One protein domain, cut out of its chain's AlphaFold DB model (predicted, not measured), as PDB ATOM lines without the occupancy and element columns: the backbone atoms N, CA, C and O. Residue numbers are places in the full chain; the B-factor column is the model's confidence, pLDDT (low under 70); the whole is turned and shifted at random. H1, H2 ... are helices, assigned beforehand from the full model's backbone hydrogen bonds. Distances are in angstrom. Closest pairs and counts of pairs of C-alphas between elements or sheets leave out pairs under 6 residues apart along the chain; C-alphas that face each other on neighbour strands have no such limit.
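This is residues 1196 to 1245 of the 1245 residues of the protein "Restriction endonuclease Eco57I" of Helicobacter pylori (UniProt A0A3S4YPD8). With little regular structure, this is a thin dumbbell: a loop of residues 1196 to 1214 folds back on itself at one end, a bare connecting stretch makes the length, and a small helical head of H1 and H2 is at the other end. The printed part has 50 residues, with two named helices, H1 then H2, and no named strand; the class is all helix, but named elements hold only 17 residues. It is extended, with a radius of gyration of the C-alphas of 19.0 A and spans of 51 by 21 by 14 A.

Start at C-alpha 1196, at (258.302, -22.077, 123.938); residues 1196 to 1223 hold no named element. Find H1 at residues 1224 to 1227, 5.2 A long. H2, residues 1232 to 1244, runs 18.3 A to C-alpha 1244 at (223.094, -9.577, 85.846).

H1 and H2 touch; look at their closest C-alphas, Trp 1226 and Ser 1238, 5.4 A apart. A tight link of 4 residues joins them. In H2 every O i to N i+4 pair is within hydrogen-bond range; H1 is too short for such a pair, but its one O i to N i+3 pair is within range.

The farthest C-alphas, Lys 1196 and Asp 1244, are 53.4 A apart. Residues 1217 to 1222 stand free. The printed part has no cut; pLDDT is under 70 at residues 1204 to 1207.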
ATOM      1  N   LYS A1196     257.609 -20.786 123.792       85.88
ATOM      2  CA  LYS A1196     258.302 -22.077 123.938       85.88
ATOM      3  C   LYS A1196     257.370 -23.282 123.766       85.88
ATOM      4  O   LYS A1196     257.851 -24.412 123.722       85.88
ATOM      5  N   LEU A1197     256.055 -23.066 123.720       89.19
ATOM      6  CA  LEU A1197     255.077 -24.133 123.509       89.19
ATOM      7  C   LEU A1197     255.098 -24.612 122.052       89.19
ATOM      8  O   LEU A1197     255.426 -23.856 121.139       89.19
ATOM      9  N   ILE A1198     254.688 -25.863 121.825       88.88
ATOM     10  CA  ILE A1198     254.548 -26.406 120.469       88.88
ATOM     11  C   ILE A1198     253.423 -25.640 119.750       88.88
ATOM     12  O   ILE A1198     252.280 -25.647 120.224       88.88
ATOM     13  N   PRO A1199     253.695 -24.972 118.616       88.44
ATOM     14  CA  PRO A1199     252.683 -24.214 117.903       88.44
ATOM     15  C   PRO A1199     251.629 -25.134 117.283       88.44
ATOM     16  O   PRO A1199     251.910 -26.223 116.781       88.44
ATOM     17  N   LEU A1200     250.387 -24.652 117.240       89.75
ATOM     18  CA  LEU A1200     249.310 -25.396 116.588       89.75
ATOM     19  C   LEU A1200     249.497 -25.477 115.072       89.75
ATOM     20  O   LEU A1200     249.146 -26.483 114.480       89.75
ATOM     21  N   LYS A1201     250.044 -24.440 114.436       86.69
ATOM     22  CA  LYS A1201     250.245 -24.392 112.981       86.69
ATOM     23  C   LYS A1201     251.730 -24.441 112.647       86.69
ATOM     24  O   LYS A1201     252.519 -23.790 113.333       86.69
ATOM     25  N   ARG A1202     252.084 -25.119 111.556       82.62
ATOM     26  CA  ARG A1202     253.454 -25.110 111.035       82.62
ATOM     27  C   ARG A1202     253.879 -23.707 110.606       82.62
ATOM     28  O   ARG A1202     253.163 -23.019 109.867       82.62
ATOM     29  N   ASP A1203     255.063 -23.286 111.041       74.94
ATOM     30  CA  ASP A1203     255.694 -22.099 110.481       74.94
ATOM     31  C   ASP A1203     256.252 -22.416 109.083       74.94
ATOM     32  O   ASP A1203     257.001 -23.375 108.892       74.94
ATOM     33  N   LYS A1204     255.882 -21.605 108.083       68.12
ATOM     34  CA  LYS A1204     256.266 -21.834 106.677       68.12
ATOM     35  C   LYS A1204     257.769 -21.667 106.419       68.12
ATOM     36  O   LYS A1204     258.245 -22.117 105.383       68.12
ATOM     37  N   THR A1205     258.480 -20.990 107.315       65.19
ATOM     38  CA  THR A1205     259.893 -20.618 107.177       65.19
ATOM     39  C   THR A1205     260.806 -21.350 108.154       65.19
ATOM     40  O   THR A1205     261.941 -21.640 107.795       65.19
ATOM     41  N   LEU A1206     260.326 -21.681 109.355       67.62
ATOM     42  CA  LEU A1206     261.148 -22.263 110.422       67.62
ATOM     43  C   LEU A1206     261.092 -23.800 110.492       67.62
ATOM     44  O   LEU A1206     261.898 -24.375 111.214       67.62
ATOM     45  N   GLN A1207     260.173 -24.457 109.762       66.00
ATOM     46  CA  GLN A1207     259.970 -25.924 109.745       66.00
ATOM     47  C   GLN A1207     260.067 -26.593 111.132       66.00
ATOM     48  O   GLN A1207     260.667 -27.650 111.298       66.00
ATOM     49  N   ASN A1208     259.476 -25.957 112.138       73.50
ATOM     50  CA  ASN A1208     259.418 -26.465 113.500       73.50
ATOM     51  C   ASN A1208     258.310 -27.517 113.681       73.50
ATOM     52  O   ASN A1208     257.345 -27.563 112.908       73.50
ATOM     53  N   ASP A1209     258.437 -28.323 114.739       82.00
ATOM     54  CA  ASP A1209     257.385 -29.243 115.172       82.00
ATOM     55  C   ASP A1209     256.091 -28.465 115.451       82.00
ATOM     56  O   ASP A1209     256.095 -27.432 116.124       82.00
ATOM     57  N   SER A1210     254.973 -28.952 114.913       88.69
ATOM     58  CA  SER A1210     253.658 -28.321 115.037       88.69
ATOM     59  C   SER A1210     252.550 -29.363 115.048       88.69
ATOM     60  O   SER A1210     252.698 -30.412 114.425       88.69
ATOM     61  N   VAL A1211     251.411 -29.053 115.669       91.06
ATOM     62  CA  VAL A1211     250.274 -29.992 115.746       91.06
ATOM     63  C   VAL A1211     249.585 -30.196 114.388       91.06
ATOM     64  O   VAL A1211     249.212 -31.316 114.052       91.06
ATOM     65  N   PHE A1212     249.417 -29.130 113.599       88.81
ATOM     66  CA  PHE A1212     248.719 -29.150 112.313       88.81
ATOM     67  C   PHE A1212     249.606 -28.638 111.171       88.81
ATOM     68  O   PHE A1212     250.156 -27.533 111.229       88.81
ATOM     69  N   ASP A1213     249.652 -29.409 110.083       82.62
ATOM     70  CA  ASP A1213     250.393 -29.069 108.861       82.62
ATOM     71  C   ASP A1213     249.716 -27.969 108.031       82.62
ATOM     72  O   ASP A1213     250.387 -27.187 107.355       82.62
ATOM     73  N   ILE A1214     248.381 -27.906 108.070       82.75
ATOM     74  CA  ILE A1214     247.565 -26.989 107.268       82.75
ATOM     75  C   ILE A1214     246.552 -26.295 108.170       82.75
ATOM     76  O   ILE A1214     245.907 -26.915 109.012       82.75
ATOM     77  N   ASN A1215     246.372 -24.996 107.950       84.06
ATOM     78  CA  ASN A1215     245.318 -24.215 108.574       84.06
ATOM     79  C   ASN A1215     244.720 -23.220 107.568       84.06
ATOM     80  O   ASN A1215     245.425 -22.697 106.704       84.06
ATOM     81  N   SER A1216     243.430 -22.916 107.714       86.06
ATOM     82  CA  SER A1216     242.733 -21.887 106.934       86.06
ATOM     83  C   SER A1216     241.905 -20.990 107.850       86.06
ATOM     84  O   SER A1216     241.486 -21.407 108.930       86.06
ATOM     85  N   SER A1217     241.671 -19.751 107.423       86.19
ATOM     86  CA  SER A1217     240.630 -18.896 108.001       86.19
ATOM     87  C   SER A1217     239.255 -19.273 107.438       86.19
ATOM     88  O   SER A1217     239.164 -20.004 106.449       86.19
ATOM     89  N   GLY A1218     238.188 -18.770 108.065       91.06
ATOM     90  CA  GLY A1218     236.842 -18.848 107.497       91.06
ATOM     91  C   GLY A1218     236.733 -18.077 106.179       91.06
ATOM     92  O   GLY A1218     237.518 -17.162 105.919       91.06
ATOM     93  N   VAL A1219     235.758 -18.455 105.351       92.19
ATOM     94  CA  VAL A1219     235.481 -17.796 104.068       92.19
ATOM     95  C   VAL A1219     235.045 -16.350 104.315       92.19
ATOM     96  O   VAL A1219     234.194 -16.091 105.161       92.19
ATOM     97  N   VAL A1220     235.627 -15.406 103.571       89.06
ATOM     98  CA  VAL A1220     235.243 -13.987 103.582       89.06
ATOM     99  C   VAL A1220     234.765 -13.632 102.184       89.06
ATOM    100  O   VAL A1220     235.572 -13.572 101.261       89.06
ATOM    101  N   SER A1221     233.460 -13.415 102.018       89.81
ATOM    102  CA  SER A1221     232.900 -13.154 100.689       89.81
ATOM    103  C   SER A1221     232.993 -11.686 100.254       89.81
ATOM    104  O   SER A1221     232.987 -11.389  99.062       89.81
ATOM    105  N   GLY A1222     233.025 -10.760 101.220       87.38
ATOM    106  CA  GLY A1222     232.905  -9.316 100.979       87.38
ATOM    107  C   GLY A1222     231.506  -8.861 100.538       87.38
ATOM    108  O   GLY A1222     231.319  -7.682 100.255       87.38
ATOM    109  N   ARG A1223     230.528  -9.774 100.464       88.75
ATOM    110  CA  ARG A1223     229.166  -9.527  99.968       88.75
ATOM    111  C   ARG A1223     228.156 -10.512 100.564       88.75
ATOM    112  O   ARG A1223     227.339 -11.078  99.847       88.75
ATOM    113  N   ASP A1224     228.212 -10.731 101.880       91.88
ATOM    114  CA  ASP A1224     227.468 -11.817 102.538       91.88
ATOM    115  C   ASP A1224     225.957 -11.772 102.273       91.88
ATOM    116  O   ASP A1224     225.349 -12.816 102.076       91.88
ATOM    117  N   SER A1225     225.355 -10.583 102.163       89.38
ATOM    118  CA  SER A1225     223.931 -10.427 101.814       89.38
ATOM    119  C   SER A1225     223.555 -11.015 100.448       89.38
ATOM    120  O   SER A1225     222.386 -11.310 100.205       89.38
ATOM    121  N   TRP A1226     224.531 -11.154  99.550       90.00
ATOM    122  CA  TRP A1226     224.355 -11.709  98.215       90.00
ATOM    123  C   TRP A1226     224.616 -13.210  98.171       90.00
ATOM    124  O   TRP A1226     223.883 -13.934  97.508       90.00
ATOM    125  N   VAL A1227     225.648 -13.677  98.883       93.75
ATOM    126  CA  VAL A1227     226.171 -15.046  98.733       93.75
ATOM    127  C   VAL A1227     225.954 -15.955  99.947       93.75
ATOM    128  O   VAL A1227     226.322 -17.128  99.907       93.75
ATOM    129  N   TYR A1228     225.329 -15.452 101.012       94.50
ATOM    130  CA  TYR A1228     224.844 -16.250 102.133       94.50
ATOM    131  C   TYR A1228     223.348 -16.023 102.330       94.50
ATOM    132  O   TYR A1228     222.873 -14.901 102.492       94.50
ATOM    133  N   ASN A1229     222.586 -17.113 102.355       94.12
ATOM    134  CA  ASN A1229     221.175 -17.077 102.709       94.12
ATOM    135  C   ASN A1229     220.767 -18.405 103.352       94.12
ATOM    136  O   ASN A1229     221.273 -19.458 102.968       94.12
ATOM    137  N   PHE A1230     219.828 -18.363 104.300       96.25
ATOM    138  CA  PHE A1230     219.220 -19.582 104.842       96.25
ATOM    139  C   PHE A1230     218.400 -20.331 103.782       96.25
ATOM    140  O   PHE A1230     218.277 -21.550 103.854       96.25
ATOM    141  N   SER A1231     217.846 -19.610 102.800       95.88
ATOM    142  CA  SER A1231     217.085 -20.173 101.686       95.88
ATOM    143  C   SER A1231     217.973 -20.364 100.450       95.88
ATOM    144  O   SER A1231     218.456 -19.372  99.895       95.88
ATOM    145  N   PRO A1232     218.133 -21.604  99.949       96.06
ATOM    146  CA  PRO A1232     218.878 -21.868  98.718       96.06
ATOM    147  C   PRO A1232     218.316 -21.128  97.495       96.06
ATOM    148  O   PRO A1232     219.079 -20.612  96.682       96.06
ATOM    149  N   ASN A1233     216.988 -21.004  97.388       95.62
ATOM    150  CA  ASN A1233     216.347 -20.310  96.265       95.62
ATOM    151  C   ASN A1233     216.621 -18.802  96.303       95.62
ATOM    152  O   ASN A1233     216.934 -18.204  95.276       95.62
ATOM    153  N   ALA A1234     216.539 -18.190  97.489       94.25
ATOM    154  CA  ALA A1234     216.839 -16.770  97.650       94.25
ATOM    155  C   ALA A1234     218.322 -16.480  97.393       94.25
ATOM    156  O   ALA A1234     218.644 -15.459  96.792       94.25
ATOM    157  N   LEU A1235     219.214 -17.392  97.799       96.19
ATOM    158  CA  LEU A1235     220.635 -17.314  97.474       96.19
ATOM    159  C   LEU A1235     220.862 -17.336  95.960       96.19
ATOM    160  O   LEU A1235     221.514 -16.441  95.435       96.19
ATOM    161  N   MET A1236     220.297 -18.321  95.257       95.75
ATOM    162  CA  MET A1236     220.469 -18.457  93.809       95.75
ATOM    163  C   MET A1236     219.954 -17.224  93.060       95.75
ATOM    164  O   MET A1236     220.657 -16.696  92.205       95.75
ATOM    165  N   GLN A1237     218.776 -16.717  93.436       95.38
ATOM    166  CA  GLN A1237     218.221 -15.490  92.863       95.38
ATOM    167  C   GLN A1237     219.110 -14.273  93.144       95.38
ATOM    168  O   GLN A1237     219.358 -13.474  92.249       95.38
ATOM    169  N   SER A1238     219.593 -14.124  94.381       93.94
ATOM    170  CA  SER A1238     220.455 -13.007  94.778       93.94
ATOM    171  C   SER A1238     221.768 -13.024  93.991       93.94
ATOM    172  O   SER A1238     222.144 -12.022  93.388       93.94
ATOM    173  N   VAL A1239     222.425 -14.182  93.900       95.25
ATOM    174  CA  VAL A1239     223.654 -14.345  93.112       95.25
ATOM    175  C   VAL A1239     223.405 -14.089  91.629       95.25
ATOM    176  O   VAL A1239     224.199 -13.378  91.023       95.25
ATOM    177  N   GLN A1240     222.308 -14.598  91.056       95.44
ATOM    178  CA  GLN A1240     221.970 -14.342  89.654       95.44
ATOM    179  C   GLN A1240     221.766 -12.848  89.398       95.44
ATOM    180  O   GLN A1240     222.402 -12.295  88.510       95.44
ATOM    181  N   ASN A1241     220.988 -12.169  90.245       92.81
ATOM    182  CA  ASN A1241     220.797 -10.725  90.145       92.81
ATOM    183  C   ASN A1241     222.139  -9.977  90.209       92.81
ATOM    184  O   ASN A1241     222.345  -9.054  89.433       92.81
ATOM    185  N   CYS A1242     223.061 -10.381  91.093       89.75
ATOM    186  CA  CYS A1242     224.403  -9.795  91.195       89.75
ATOM    187  C   CYS A1242     225.273 -10.034  89.950       89.75
ATOM    188  O   CYS A1242     226.196  -9.263  89.719       89.75
ATOM    189  N   ILE A1243     225.050 -11.119  89.205       92.38
ATOM    190  CA  ILE A1243     225.745 -11.403  87.939       92.38
ATOM    191  C   ILE A1243     225.143 -10.569  86.804       92.38
ATOM    192  O   ILE A1243     225.866 -10.144  85.908       92.38
ATOM    193  N   ASP A1244     223.829 -10.344  86.852       91.50
ATOM    194  CA  ASP A1244     223.094  -9.577  85.846       91.50
ATOM    195  C   ASP A1244     223.307  -8.052  85.974       91.50
ATOM    196  O   ASP A1244     223.050  -7.328  85.009       91.50
ATOM    197  N   THR A1245     223.745  -7.563  87.148       79.31
ATOM    198  CA  THR A1245     224.106  -6.146  87.396       79.31
ATOM    199  C   THR A1245     225.587  -5.899  87.170       79.31
ATOM    200  O   THR A1245     225.904  -4.814  86.628       79.31
TER     201      THR A1245